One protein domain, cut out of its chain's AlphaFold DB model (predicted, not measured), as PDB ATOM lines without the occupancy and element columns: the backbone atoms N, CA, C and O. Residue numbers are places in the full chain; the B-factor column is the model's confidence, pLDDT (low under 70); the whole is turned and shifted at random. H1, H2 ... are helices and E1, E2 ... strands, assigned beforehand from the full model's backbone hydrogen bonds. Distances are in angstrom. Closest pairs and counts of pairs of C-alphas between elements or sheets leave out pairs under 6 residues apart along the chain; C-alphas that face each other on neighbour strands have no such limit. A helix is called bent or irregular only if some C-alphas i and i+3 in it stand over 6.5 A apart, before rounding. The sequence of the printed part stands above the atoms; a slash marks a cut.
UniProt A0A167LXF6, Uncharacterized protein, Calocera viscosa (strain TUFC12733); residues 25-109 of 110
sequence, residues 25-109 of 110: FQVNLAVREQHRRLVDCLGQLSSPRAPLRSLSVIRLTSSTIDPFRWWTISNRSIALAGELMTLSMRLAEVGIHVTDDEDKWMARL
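Overview. This is residues 25 to 109 of the 110 residues of an uncharacterized protein of Calocera viscosa (strain TUFC12733) (UniProt A0A167LXF6). A small parallel sheet of three strands makes one layer, and two long helices, H1 and H3, lie side by side over one of its faces as a second layer. The short helix H2 sits at the end of H3 where H3 begins, and the last residues, after E3, form a tail with no named element. The printed part has 85 residues with three named helices and three named strands, in the order E1 H1 E2 H2 H3 E3; the sheet's order is E1 E2 E3, and the class is mixed, helices and strands. The whole is compact, with a radius of gyration of the C-alphas of 12.2 A and a rounded outline of 33 by 27 by 20 A.

Along the chain. The inner strand E2 covers residues 57 to 62 and is 16.2 A long. Its edge strands are E1, residues 25 to 27, beginning at C-alpha 25 (-20.303, 39.165, 111.886), and E3, residues 97 to 99, ending at C-alpha 99 (-29.666, 41.540, 115.382). H1, residues 32 to 45, is 20.0 A long. H3, residues 78 to 93, is 23.0 A long and begins at C-alpha 78 (-24.452, 34.073, 131.311). H2, residues 70 to 76, is 10.8 A long and is irregular, but only just: C-alphas 71 and 74 are 6.9 A apart.

Arrangement. The pairing is staggered: E2 pairs with E3 over residues 57 to 59 and with E1 over residues 60 to 62. E1 and E2 are parallel at 26 degrees, with N 25 and O 59 2.8 A apart, within hydrogen-bond range. E2 and E3 are parallel at 21 degrees, with N 58 and O 97 2.8 A apart, also within range. E1, H1, E2 and E2, H2 H3, E3 are strand-helix-strand units, parallel neighbour strands with helices between, and both crossovers are right-handed. H1 is on the sheet at a height of 10.1 A, over E1 and E2, and runs along the strands, at 0 degrees to E2 on the local plane. H3 is on the sheet too; its closest C-alphas to E3 are those of Ser 88 and Val 98, 5.6 A. H1 and H3 touch at a shallow tilt of 18 degrees, the same way, closest at the C-alphas of Leu 42 and Leu 87, 6.5 A. H2 is not on the sheet and touches H3 only at the corner, through residues 80 to 81 of H3 alone, closest at the C-alphas of Ser 74 and Ala 81, 5.3 A. H1 and H2 are apart. In H1 and H3 every O i to N i+4 pair is within hydrogen-bond range; in H2 0 of 3 are, beside 3 of 4 O i to N i+3 pairs.

Size, cuts and confidence. The two C-alphas farthest apart are those of Arg 49 and Ile 65, 35.8 A. The printed part has no cut. The link from H1 to E2, 11 residues, is long. The mean pLDDT of the printed part is 84.9; it is under 70 at residues 48 to 51 and 107 to 109.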
ATOM      1  N   PHE A  25     -21.366  39.909 111.222       88.75
ATOM      2  CA  PHE A  25     -20.303  39.165 111.886       88.75
ATOM      3  C   PHE A  25     -20.687  37.704 111.992       88.75
ATOM      4  O   PHE A  25     -21.662  37.365 112.662       88.75
ATOM      5  N   GLN A  26     -19.870  36.847 111.391       88.25
ATOM      6  CA  GLN A  26     -20.000  35.413 111.563       88.25
ATOM      7  C   GLN A  26     -19.156  34.980 112.765       88.25
ATOM      8  O   GLN A  26     -17.945  35.208 112.794       88.25
ATOM      9  N   VAL A  27     -19.790  34.387 113.777       83.38
ATOM     10  CA  VAL A  27     -19.148  34.072 115.059       83.38
ATOM     11  C   VAL A  27     -19.442  32.649 115.522       83.38
ATOM     12  O   VAL A  27     -20.577  32.177 115.515       83.38
ATOM     13  N   ASN A  28     -18.408  31.962 115.994       86.50
ATOM     14  CA  ASN A  28     -18.525  30.731 116.752       86.50
ATOM     15  C   ASN A  28     -18.502  31.057 118.243       86.50
ATOM     16  O   ASN A  28     -17.441  31.239 118.844       86.50
ATOM     17  N   LEU A  29     -19.675  31.049 118.874       78.56
ATOM     18  CA  LEU A  29     -19.754  31.297 120.309       78.56
ATOM     19  C   LEU A  29     -19.247  30.129 121.187       78.56
ATOM     20  O   LEU A  29     -19.414  30.179 122.403       78.56
ATOM     21  N   ALA A  30     -18.631  29.090 120.634       81.50
ATOM     22  CA  ALA A  30     -17.840  28.137 121.412       81.50
ATOM     23  C   ALA A  30     -16.356  28.543 121.510       81.50
ATOM     24  O   ALA A  30     -15.630  28.024 122.357       81.50
ATOM     25  N   VAL A  31     -15.889  29.474 120.668       85.19
ATOM     26  CA  VAL A  31     -14.479  29.869 120.585       85.19
ATOM     27  C   VAL A  31     -14.251  31.164 121.361       85.19
ATOM     28  O   VAL A  31     -14.615  32.255 120.923       85.19
ATOM     29  N   ARG A  32     -13.584  31.051 122.516       83.75
ATOM     30  CA  ARG A  32     -13.327  32.174 123.437       83.75
ATOM     31  C   ARG A  32     -12.612  33.362 122.783       83.75
ATOM     32  O   ARG A  32     -12.864  34.509 123.138       83.75
ATOM     33  N   GLU A  33     -11.716  33.109 121.834       85.75
ATOM     34  CA  GLU A  33     -11.013  34.181 121.120       85.75
ATOM     35  C   GLU A  33     -11.955  35.001 120.234       85.75
ATOM     36  O   GLU A  33     -11.853  36.228 120.207       85.75
ATOM     37  N   GLN A  34     -12.905  34.340 119.567       84.88
ATOM     38  CA  GLN A  34     -13.913  35.012 118.753       84.88
ATOM     39  C   GLN A  34     -14.910  35.788 119.624       84.88
ATOM     40  O   GLN A  34     -15.317  36.877 119.228       84.88
ATOM     41  N   HIS A  35     -15.225  35.312 120.840       85.62
ATOM     42  CA  HIS A  35     -15.984  36.106 121.823       85.62
ATOM     43  C   HIS A  35     -15.302  37.427 122.122       85.62
ATOM     44  O   HIS A  35     -15.920  38.480 122.001       85.62
ATOM     45  N   ARG A  36     -14.018  37.363 122.494       86.75
ATOM     46  CA  ARG A  36     -13.257  38.551 122.869       86.75
ATOM     47  C   ARG A  36     -13.203  39.543 121.710       86.75
ATOM     48  O   ARG A  36     -13.522  40.706 121.902       86.75
ATOM     49  N   ARG A  37     -12.887  39.072 120.497       86.38
ATOM     50  CA  ARG A  37     -12.855  39.926 119.296       86.38
ATOM     51  C   ARG A  37     -14.209  40.562 118.990       86.38
ATOM     52  O   ARG A  37     -14.252  41.736 118.637       86.38
ATOM     53  N   LEU A  38     -15.306  39.813 119.138       88.75
ATOM     54  CA  LEU A  38     -16.654  40.347 118.951       88.75
ATOM     55  C   LEU A  38     -16.953  41.461 119.962       88.75
ATOM     56  O   LEU A  38     -17.374  42.544 119.567       88.75
ATOM     57  N   VAL A  39     -16.717  41.203 121.250       90.25
ATOM     58  CA  VAL A  39     -16.946  42.165 122.339       90.25
ATOM     59  C   VAL A  39     -16.106  43.425 122.137       90.25
ATOM     60  O   VAL A  39     -16.643  44.530 122.215       90.25
ATOM     61  N   ASP A  40     -14.826  43.274 121.792       88.88
ATOM     62  CA  ASP A  40     -13.931  44.394 121.501       88.88
ATOM     63  C   ASP A  40     -14.442  45.214 120.305       88.88
ATOM     64  O   ASP A  40     -14.529  46.439 120.383       88.88
ATOM     65  N   CYS A  41     -14.844  44.552 119.215       88.31
ATOM     66  CA  CYS A  41     -15.341  45.217 118.009       88.31
ATOM     67  C   CYS A  41     -16.639  45.999 118.275       88.31
ATOM     68  O   CYS A  41     -16.735  47.181 117.938       88.31
ATOM     69  N   LEU A  42     -17.617  45.377 118.942       90.31
ATOM     70  CA  LEU A  42     -18.855  46.045 119.349       90.31
ATOM     71  C   LEU A  42     -18.579  47.198 120.325       90.31
ATOM     72  O   LEU A  42     -19.198  48.255 120.221       90.31
ATOM     73  N   GLY A  43     -17.614  47.029 121.233       89.38
ATOM     74  CA  GLY A  43     -17.144  48.077 122.136       89.38
ATOM     75  C   GLY A  43     -16.599  49.289 121.386       89.38
ATOM     76  O   GLY A  43     -17.015  50.418 121.654       89.38
ATOM     77  N   GLN A  44     -15.732  49.067 120.397       86.62
ATOM     78  CA  GLN A  44     -15.212  50.137 119.546       86.62
ATOM     79  C   GLN A  44     -16.337  50.828 118.747       86.62
ATOM     80  O   GLN A  44     -16.348  52.056 118.660       86.62
ATOM     81  N   LEU A  45     -17.305  50.067 118.214       86.50
ATOM     82  CA  LEU A  45     -18.455  50.594 117.458       86.50
ATOM     83  C   LEU A  45     -19.418  51.402 118.336       86.50
ATOM     84  O   LEU A  45     -20.016  52.363 117.864       86.50
ATOM     85  N   SER A  46     -19.539  51.042 119.615       84.75
ATOM     86  CA  SER A  46     -20.355  51.770 120.595       84.75
ATOM     87  C   SER A  46     -19.727  53.093 121.049       84.75
ATOM     88  O   SER A  46     -20.361  53.880 121.749       84.75
ATOM     89  N   SER A  47     -18.471  53.353 120.674       82.31
ATOM     90  CA  SER A  47     -17.782  54.584 121.043       82.31
ATOM     91  C   SER A  47     -18.367  55.780 120.282       82.31
ATOM     92  O   SER A  47     -18.403  55.757 119.052       82.31
ATOM     93  N   PRO A  48     -18.702  56.897 120.957       69.25
ATOM     94  CA  PRO A  48     -19.227  58.103 120.304       69.25
ATOM     95  C   PRO A  48     -18.232  58.768 119.335       69.25
ATOM     96  O   PRO A  48     -18.583  59.706 118.623       69.25
ATOM     97  N   ARG A  49     -16.977  58.300 119.303       67.81
ATOM     98  CA  ARG A  49     -15.949  58.740 118.349       67.81
ATOM     99  C   ARG A  49     -15.964  57.958 117.030       67.81
ATOM    100  O   ARG A  49     -15.212  58.327 116.132       67.81
ATOM    101  N   ALA A  50     -16.768  56.900 116.899       65.81
ATOM    102  CA  ALA A  50     -16.852  56.119 115.671       65.81
ATOM    103  C   ALA A  50     -17.586  56.926 114.572       65.81
ATOM    104  O   ALA A  50     -18.749  57.285 114.744       65.81
ATOM    105  N   PRO A  51     -16.953  57.225 113.423       63.50
ATOM    106  CA  PRO A  51     -17.517  58.104 112.393       63.50
ATOM    107  C   PRO A  51     -18.604  57.447 111.513       63.50
ATOM    108  O   PRO A  51     -18.939  57.974 110.450       63.50
ATOM    109  N   LEU A  52     -19.174  56.308 111.920       71.56
ATOM    110  CA  LEU A  52     -20.039  55.462 111.088       71.56
ATOM    111  C   LEU A  52     -21.495  55.942 111.065       71.56
ATOM    112  O   LEU A  52     -22.407  55.233 111.473       71.56
ATOM    113  N   ARG A  53     -21.724  57.154 110.549       71.69
ATOM    114  CA  ARG A  53     -23.054  57.796 110.534       71.69
ATOM    115  C   ARG A  53     -24.130  57.031 109.755       71.69
ATOM    116  O   ARG A  53     -25.308  57.280 109.977       71.69
ATOM    117  N   SER A  54     -23.735  56.164 108.824       86.00
ATOM    118  CA  SER A  54     -24.676  55.394 108.000       86.00
ATOM    119  C   SER A  54     -24.991  54.013 108.568       86.00
ATOM    120  O   SER A  54     -25.971  53.412 108.131       86.00
ATOM    121  N   LEU A  55     -24.178  53.504 109.500       89.31
ATOM    122  CA  LEU A  55     -24.356  52.169 110.055       89.31
ATOM    123  C   LEU A  55     -25.594  52.167 110.950       89.31
ATOM    124  O   LEU A  55     -25.713  52.992 111.848       89.31
ATOM    125  N   SER A  56     -26.501  51.227 110.705       91.06
ATOM    126  CA  SER A  56     -27.755  51.102 111.457       91.06
ATOM    127  C   SER A  56     -28.020  49.687 111.959       91.06
ATOM    128  O   SER A  56     -28.836  49.500 112.860       91.06
ATOM    129  N   VAL A  57     -27.353  48.686 111.380       92.62
ATOM    130  CA  VAL A  57     -27.560  47.276 111.712       92.62
ATOM    131  C   VAL A  57     -26.219  46.563 111.831       92.62
ATOM    132  O   VAL A  57     -25.342  46.696 110.980       92.62
ATOM    133  N   ILE A  58     -26.073  45.778 112.889       92.44
ATOM    134  CA  ILE A  58     -25.040  44.759 113.025       92.44
ATOM    135  C   ILE A  58     -25.767  43.427 113.160       92.44
ATOM    136  O   ILE A  58     -26.516  43.230 114.111       92.44
ATOM    137  N   ARG A  59     -25.565  42.510 112.224       93.38
ATOM    138  CA  ARG A  59     -26.120  41.161 112.282       93.38
ATOM    139  C   ARG A  59     -25.065  40.207 112.826       93.38
ATOM    140  O   ARG A  59     -23.967  40.125 112.284       93.38
ATOM    141  N   LEU A  60     -25.390  39.498 113.898       91.38
ATOM    142  CA  LEU A  60     -24.575  38.410 114.422       91.38
ATOM    143  C   LEU A  60     -25.127  37.103 113.871       91.38
ATOM    144  O   LEU A  60     -26.264  36.742 114.167       91.38
ATOM    145  N   THR A  61     -24.319  36.409 113.081       89.75
ATOM    146  CA  THR A  61     -24.660  35.100 112.532       89.75
ATOM    147  C   THR A  61     -23.758  34.037 113.128       89.75
ATOM    148  O   THR A  61     -22.580  34.267 113.413       89.75
ATOM    149  N   SER A  62     -24.299  32.847 113.352       85.75
ATOM    150  CA  SER A  62     -23.481  31.726 113.801       85.75
ATOM    151  C   SER A  62     -22.603  31.193 112.672       85.75
ATOM    152  O   SER A  62     -23.038  31.033 111.532       85.75
ATOM    153  N   SER A  63     -21.354  30.851 112.988       84.31
ATOM    154  CA  SER A  63     -20.488  30.105 112.065       84.31
ATOM    155  C   SER A  63     -20.700  28.585 112.131       84.31
ATOM    156  O   SER A  63     -19.945  27.831 111.520       84.31
ATOM    157  N   THR A  64     -21.654  28.123 112.940       82.50
ATOM    158  CA  THR A  64     -21.956  26.702 113.161       82.50
ATOM    159  C   THR A  64     -23.334  26.354 112.595       82.50
ATOM    160  O   THR A  64     -24.048  27.230 112.117       82.50
ATOM    161  N   ILE A  65     -23.726  25.077 112.657       82.44
ATOM    162  CA  ILE A  65     -25.062  24.635 112.222       82.44
ATOM    163  C   ILE A  65     -26.197  25.204 113.087       82.44
ATOM    164  O   ILE A  65     -27.340  25.258 112.638       82.44
ATOM    165  N   ASP A  66     -25.892  25.617 114.320       82.69
ATOM    166  CA  ASP A  66     -26.879  26.194 115.224       82.69
ATOM    167  C   ASP A  66     -26.972  27.700 114.984       82.69
ATOM    168  O   ASP A  66     -25.956  28.374 115.166       82.69
ATOM    169  N   PRO A  67     -28.145  28.267 114.660       85.31
ATOM    170  CA  PRO A  67     -28.290  29.709 114.493       85.31
ATOM    171  C   PRO A  67     -28.018  30.448 115.807       85.31
ATOM    172  O   PRO A  67     -28.376  29.985 116.897       85.31
ATOM    173  N   PHE A  68     -27.417  31.630 115.706       86.25
ATOM    174  CA  PHE A  68     -27.330  32.562 116.813       86.25
ATOM    175  C   PHE A  68     -28.725  33.122 117.080       86.25
ATOM    176  O   PHE A  68     -29.397  33.636 116.190       86.25
ATOM    177  N   ARG A  69     -29.172  32.989 118.328       89.06
ATOM    178  CA  ARG A  69     -30.463  33.488 118.803       89.06
ATOM    179  C   ARG A  69     -30.262  34.114 120.162       89.06
ATOM    180  O   ARG A  69     -29.745  33.441 121.063       89.06
ATOM    181  N   TRP A  70     -30.724  35.346 120.341       88.19
ATOM    182  CA  TRP A  70     -30.534  36.086 121.593       88.19
ATOM    183  C   TRP A  70     -30.994  35.311 122.831       88.19
ATOM    184  O   TRP A  70     -30.290  35.280 123.835       88.19
ATOM    185  N   TRP A  71     -32.122  34.600 122.754       84.31
ATOM    186  CA  TRP A  71     -32.652  33.831 123.887       84.31
ATOM    187  C   TRP A  71     -31.826  32.585 124.253       84.31
ATOM    188  O   TRP A  71     -32.047  31.990 125.301       84.31
ATOM    189  N   THR A  72     -30.900  32.142 123.393       83.75
ATOM    190  CA  THR A  72     -30.086  30.933 123.639       83.75
ATOM    191  C   THR A  72     -28.743  31.228 124.292       83.75
ATOM    192  O   THR A  72     -28.096  30.312 124.800       83.75
ATOM    193  N   ILE A  73     -28.295  32.487 124.281       81.94
ATOM    194  CA  ILE A  73     -26.926  32.823 124.674       81.94
ATOM    195  C   ILE A  73     -26.673  32.644 126.173       81.94
ATOM    196  O   ILE A  73     -25.606  32.167 126.551       81.94
ATOM    197  N   SER A  74     -27.664  32.922 127.023       80.00
ATOM    198  CA  SER A  74     -27.577  32.714 128.474       80.00
ATOM    199  C   SER A  74     -27.356  31.245 128.843       80.00
ATOM    200  O   SER A  74     -26.615  30.965 129.781       80.00
ATOM    201  N   ASN A  75     -27.917  30.314 128.063       81.75
ATOM    202  CA  ASN A  75     -27.707  28.874 128.241       81.75
ATOM    203  C   ASN A  75     -26.268  28.448 127.910       81.75
ATOM    204  O   ASN A  75     -25.800  27.435 128.422       81.75
ATOM    205  N   ARG A  76     -25.567  29.202 127.049       78.38
ATOM    206  CA  ARG A  76     -24.168  28.942 126.674       78.38
ATOM    207  C   ARG A  76     -23.187  29.654 127.608       78.38
ATOM    208  O   ARG A  76     -22.182  29.071 128.000       78.38
ATOM    209  N   SER A  77     -23.459  30.913 127.949       83.38
ATOM    210  CA  SER A  77     -22.656  31.716 128.875       83.38
ATOM    211  C   SER A  77     -23.444  32.929 129.365       83.38
ATOM    212  O   SER A  77     -23.719  33.861 128.609       83.38
ATOM    213  N   ILE A  78     -23.757  32.950 130.663       85.88
ATOM    214  CA  ILE A  78     -24.452  34.073 131.311       85.88
ATOM    215  C   ILE A  78     -23.609  35.355 131.248       85.88
ATOM    216  O   ILE A  78     -24.145  36.431 130.993       85.88
ATOM    217  N   ALA A  79     -22.290  35.246 131.438       87.69
ATOM    218  CA  ALA A  79     -21.391  36.398 131.386       87.69
ATOM    219  C   ALA A  79     -21.385  37.043 129.990       87.69
ATOM    220  O   ALA A  79     -21.594  38.247 129.865       87.69
ATOM    221  N   LEU A  80     -21.250  36.225 128.938       86.19
ATOM    222  CA  LEU A  80     -21.268  36.712 127.558       86.19
ATOM    223  C   LEU A  80     -22.631  37.304 127.182       86.19
ATOM    224  O   LEU A  80     -22.691  38.317 126.491       86.19
ATOM    225  N   ALA A  81     -23.723  36.692 127.652       88.62
ATOM    226  CA  ALA A  81     -25.063  37.236 127.473       88.62
ATOM    227  C   ALA A  81     -25.151  38.668 128.021       88.62
ATOM    228  O   ALA A  81     -25.566  39.573 127.302       88.62
ATOM    229  N   GLY A  82     -24.697  38.886 129.259       89.88
ATOM    230  CA  GLY A  82     -24.679  40.209 129.885       89.88
ATOM    231  C   GLY A  82     -23.830  41.230 129.123       89.88
ATOM    232  O   GLY A  82     -24.274  42.360 128.906       89.88
ATOM    233  N   GLU A  83     -22.638  40.837 128.669       91.31
ATOM    234  CA  GLU A  83     -21.750  41.702 127.883       91.31
ATOM    235  C   GLU A  83     -22.380  42.113 126.544       91.31
ATOM    236  O   GLU A  83     -22.462  43.309 126.246       91.31
ATOM    237  N   LEU A  84     -22.887  41.154 125.760       90.56
ATOM    238  CA  LEU A  84     -23.499  41.450 124.462       90.56
ATOM    239  C   LEU A  84     -24.791  42.260 124.600       90.56
ATOM    240  O   LEU A  84     -25.025  43.158 123.791       90.56
ATOM    241  N   MET A  85     -25.607  42.001 125.626       90.44
ATOM    242  CA  MET A  85     -26.798  42.811 125.902       90.44
ATOM    243  C   MET A  85     -26.418  44.258 126.234       90.44
ATOM    244  O   MET A  85     -26.972  45.188 125.649       90.44
ATOM    245  N   THR A  86     -25.429  44.454 127.110       91.56
ATOM    246  CA  THR A  86     -24.950  45.792 127.496       91.56
ATOM    247  C   THR A  86     -24.442  46.569 126.281       91.56
ATOM    248  O   THR A  86     -24.795  47.733 126.088       91.56
ATOM    249  N   LEU A  87     -23.636  45.927 125.432       92.19
ATOM    250  CA  LEU A  87     -23.113  46.542 124.212       92.19
ATOM    251  C   LEU A  87     -24.215  46.823 123.191       92.19
ATOM    252  O   LEU A  87     -24.230  47.903 122.604       92.19
ATOM    253  N   SER A  88     -25.168  45.904 123.018       92.00
ATOM    254  CA  SER A  88     -26.307  46.113 122.124       92.00
ATOM    255  C   SER A  88     -27.160  47.307 122.545       92.00
ATOM    256  O   SER A  88     -27.661  48.007 121.669       92.00
ATOM    257  N   MET A  89     -27.334  47.550 123.847       90.88
ATOM    258  CA  MET A  89     -28.069  48.720 124.336       90.88
ATOM    259  C   MET A  89     -27.313  50.018 124.047       90.88
ATOM    260  O   MET A  89     -27.902  50.956 123.520       90.88
ATOM    261  N   ARG A  90     -25.999  50.055 124.301       91.00
ATOM    262  CA  ARG A  90     -25.160  51.228 123.988       91.00
ATOM    263  C   ARG A  90     -25.135  51.554 122.496       91.00
ATOM    264  O   ARG A  90     -25.177  52.714 122.113       91.00
ATOM    265  N   LEU A  91     -25.083  50.533 121.644       91.31
ATOM    266  CA  LEU A  91     -25.176  50.703 120.193       91.31
ATOM    267  C   LEU A  91     -26.547  51.256 119.778       91.31
ATOM    268  O   LEU A  91     -26.618  52.133 118.918       91.31
ATOM    269  N   ALA A  92     -27.626  50.816 120.430       91.06
ATOM    270  CA  ALA A  92     -28.966  51.321 120.147       91.06
ATOM    271  C   ALA A  92     -29.128  52.807 120.511       91.06
ATOM    272  O   ALA A  92     -29.812  53.530 119.789       91.06
ATOM    273  N   GLU A  93     -28.455  53.295 121.561       88.88
ATOM    274  CA  GLU A  93     -28.435  54.727 121.921       88.88
ATOM    275  C   GLU A  93     -27.863  55.616 120.804       88.88
ATOM    276  O   GLU A  93     -28.240  56.782 120.689       88.88
ATOM    277  N   VAL A  94     -26.993  55.065 119.949       87.19
ATOM    278  CA  VAL A  94     -26.431  55.750 118.773       87.19
ATOM    279  C   VAL A  94     -27.089  55.325 117.453       87.19
ATOM    280  O   VAL A  94     -26.593  55.659 116.380       87.19
ATOM    281  N   GLY A  95     -28.226  54.621 117.516       88.56
ATOM    282  CA  GLY A  95     -29.032  54.241 116.352       88.56
ATOM    283  C   GLY A  95     -28.592  52.963 115.629       88.56
ATOM    284  O   GLY A  95     -29.070  52.702 114.524       88.56
ATOM    285  N   ILE A  96     -27.707  52.161 116.230       91.12
ATOM    286  CA  ILE A  96     -27.222  50.894 115.671       91.12
ATOM    287  C   ILE A  96     -27.891  49.717 116.391       91.12
ATOM    288  O   ILE A  96     -27.722  49.524 117.592       91.12
ATOM    289  N   HIS A  97     -28.606  48.873 115.651       93.25
ATOM    290  CA  HIS A  97     -29.270  47.695 116.206       93.25
ATOM    291  C   HIS A  97     -28.432  46.437 116.001       93.25
ATOM    292  O   HIS A  97     -28.030  46.136 114.879       93.25
ATOM    293  N   VAL A  98     -28.216  45.670 117.072       93.44
ATOM    294  CA  VAL A  98     -27.592  44.345 116.977       93.44
ATOM    295  C   VAL A  98     -28.685  43.286 116.848       93.44
ATOM    296  O   VAL A  98     -29.547  43.160 117.722       93.44
ATOM    297  N   THR A  99     -28.660  42.541 115.750       94.19
ATOM    298  CA  THR A  99     -29.666  41.540 115.382       94.19
ATOM    299  C   THR A  99     -29.071  40.139 115.356       94.19
ATOM    300  O   THR A  99     -27.858  39.983 115.207       94.19
ATOM    301  N   ASP A 100     -29.911  39.128 115.557       92.12
ATOM    302  CA  ASP A 100     -29.531  37.721 115.428       92.12
ATOM    303  C   ASP A 100     -29.809  37.155 114.020       92.12
ATOM    304  O   ASP A 100     -30.179  37.902 113.111       92.12
ATOM    305  N   ASP A 101     -29.625  35.842 113.819       88.50
ATOM    306  CA  ASP A 101     -29.848  35.177 112.521       88.50
ATOM    307  C   ASP A 101     -31.307  35.292 112.012       88.50
ATOM    308  O   ASP A 101     -31.566  35.057 110.833       88.50
ATOM    309  N   GLU A 102     -32.266  35.659 112.870       88.12
ATOM    310  CA  GLU A 102     -33.683  35.857 112.523       88.12
ATOM    311  C   GLU A 102     -34.067  37.345 112.419       88.12
ATOM    312  O   GLU A 102     -35.251  37.682 112.478       88.12
ATOM    313  N   ASP A 103     -33.082  38.245 112.306       86.88
ATOM    314  CA  ASP A 103     -33.259  39.704 112.349       86.88
ATOM    315  C   ASP A 103     -33.925  40.211 113.635       86.88
ATOM    316  O   ASP A 103     -34.496  41.310 113.684       86.88
ATOM    317  N   LYS A 104     -33.856  39.427 114.717       88.38
ATOM    318  CA  LYS A 104     -34.433  39.826 115.996       88.38
ATOM    319  C   LYS A 104     -33.439  40.664 116.769       88.38
ATOM    320  O   LYS A 104     -32.265  40.332 116.912       88.38
ATOM    321  N   TRP A 105     -33.951  41.754 117.320       83.75
ATOM    322  CA  TRP A 105     -33.237  42.624 118.241       83.75
ATOM    323  C   TRP A 105     -33.782  42.427 119.657       83.75
ATOM    324  O   TRP A 105     -34.990  42.289 119.848       83.75
ATOM    325  N   MET A 106     -32.893  42.471 120.649       73.00
ATOM    326  CA  MET A 106     -33.204  42.349 122.078       73.00
ATOM    327  C   MET A 106     -34.402  43.193 122.547       73.00
ATOM    328  O   MET A 106     -35.210  42.698 123.326       73.00
ATOM    329  N   ALA A 107     -34.579  44.427 122.058       62.78
ATOM    330  CA  ALA A 107     -35.691  45.288 122.484       62.78
ATOM    331  C   ALA A 107     -37.066  44.901 121.896       62.78
ATOM    332  O   ALA A 107     -38.080  45.451 122.311       62.78
ATOM    333  N   ARG A 108     -37.119  43.965 120.935       56.59
ATOM    334  CA  ARG A 108     -38.361  43.412 120.359       56.59
ATOM    335  C   ARG A 108     -38.743  42.046 120.940       56.59
ATOM    336  O   ARG A 108     -39.672  41.421 120.442       56.59
ATOM    337  N   LEU A 109     -38.025  41.564 121.955       55.47
ATOM    338  CA  LEU A 109     -38.355  40.326 122.673       55.47
ATOM    339  C   LEU A 109     -39.339  40.552 123.840       55.47
ATOM    340  O   LEU A 109     -39.503  39.660 124.669       55.47
TER     341      LEU A 109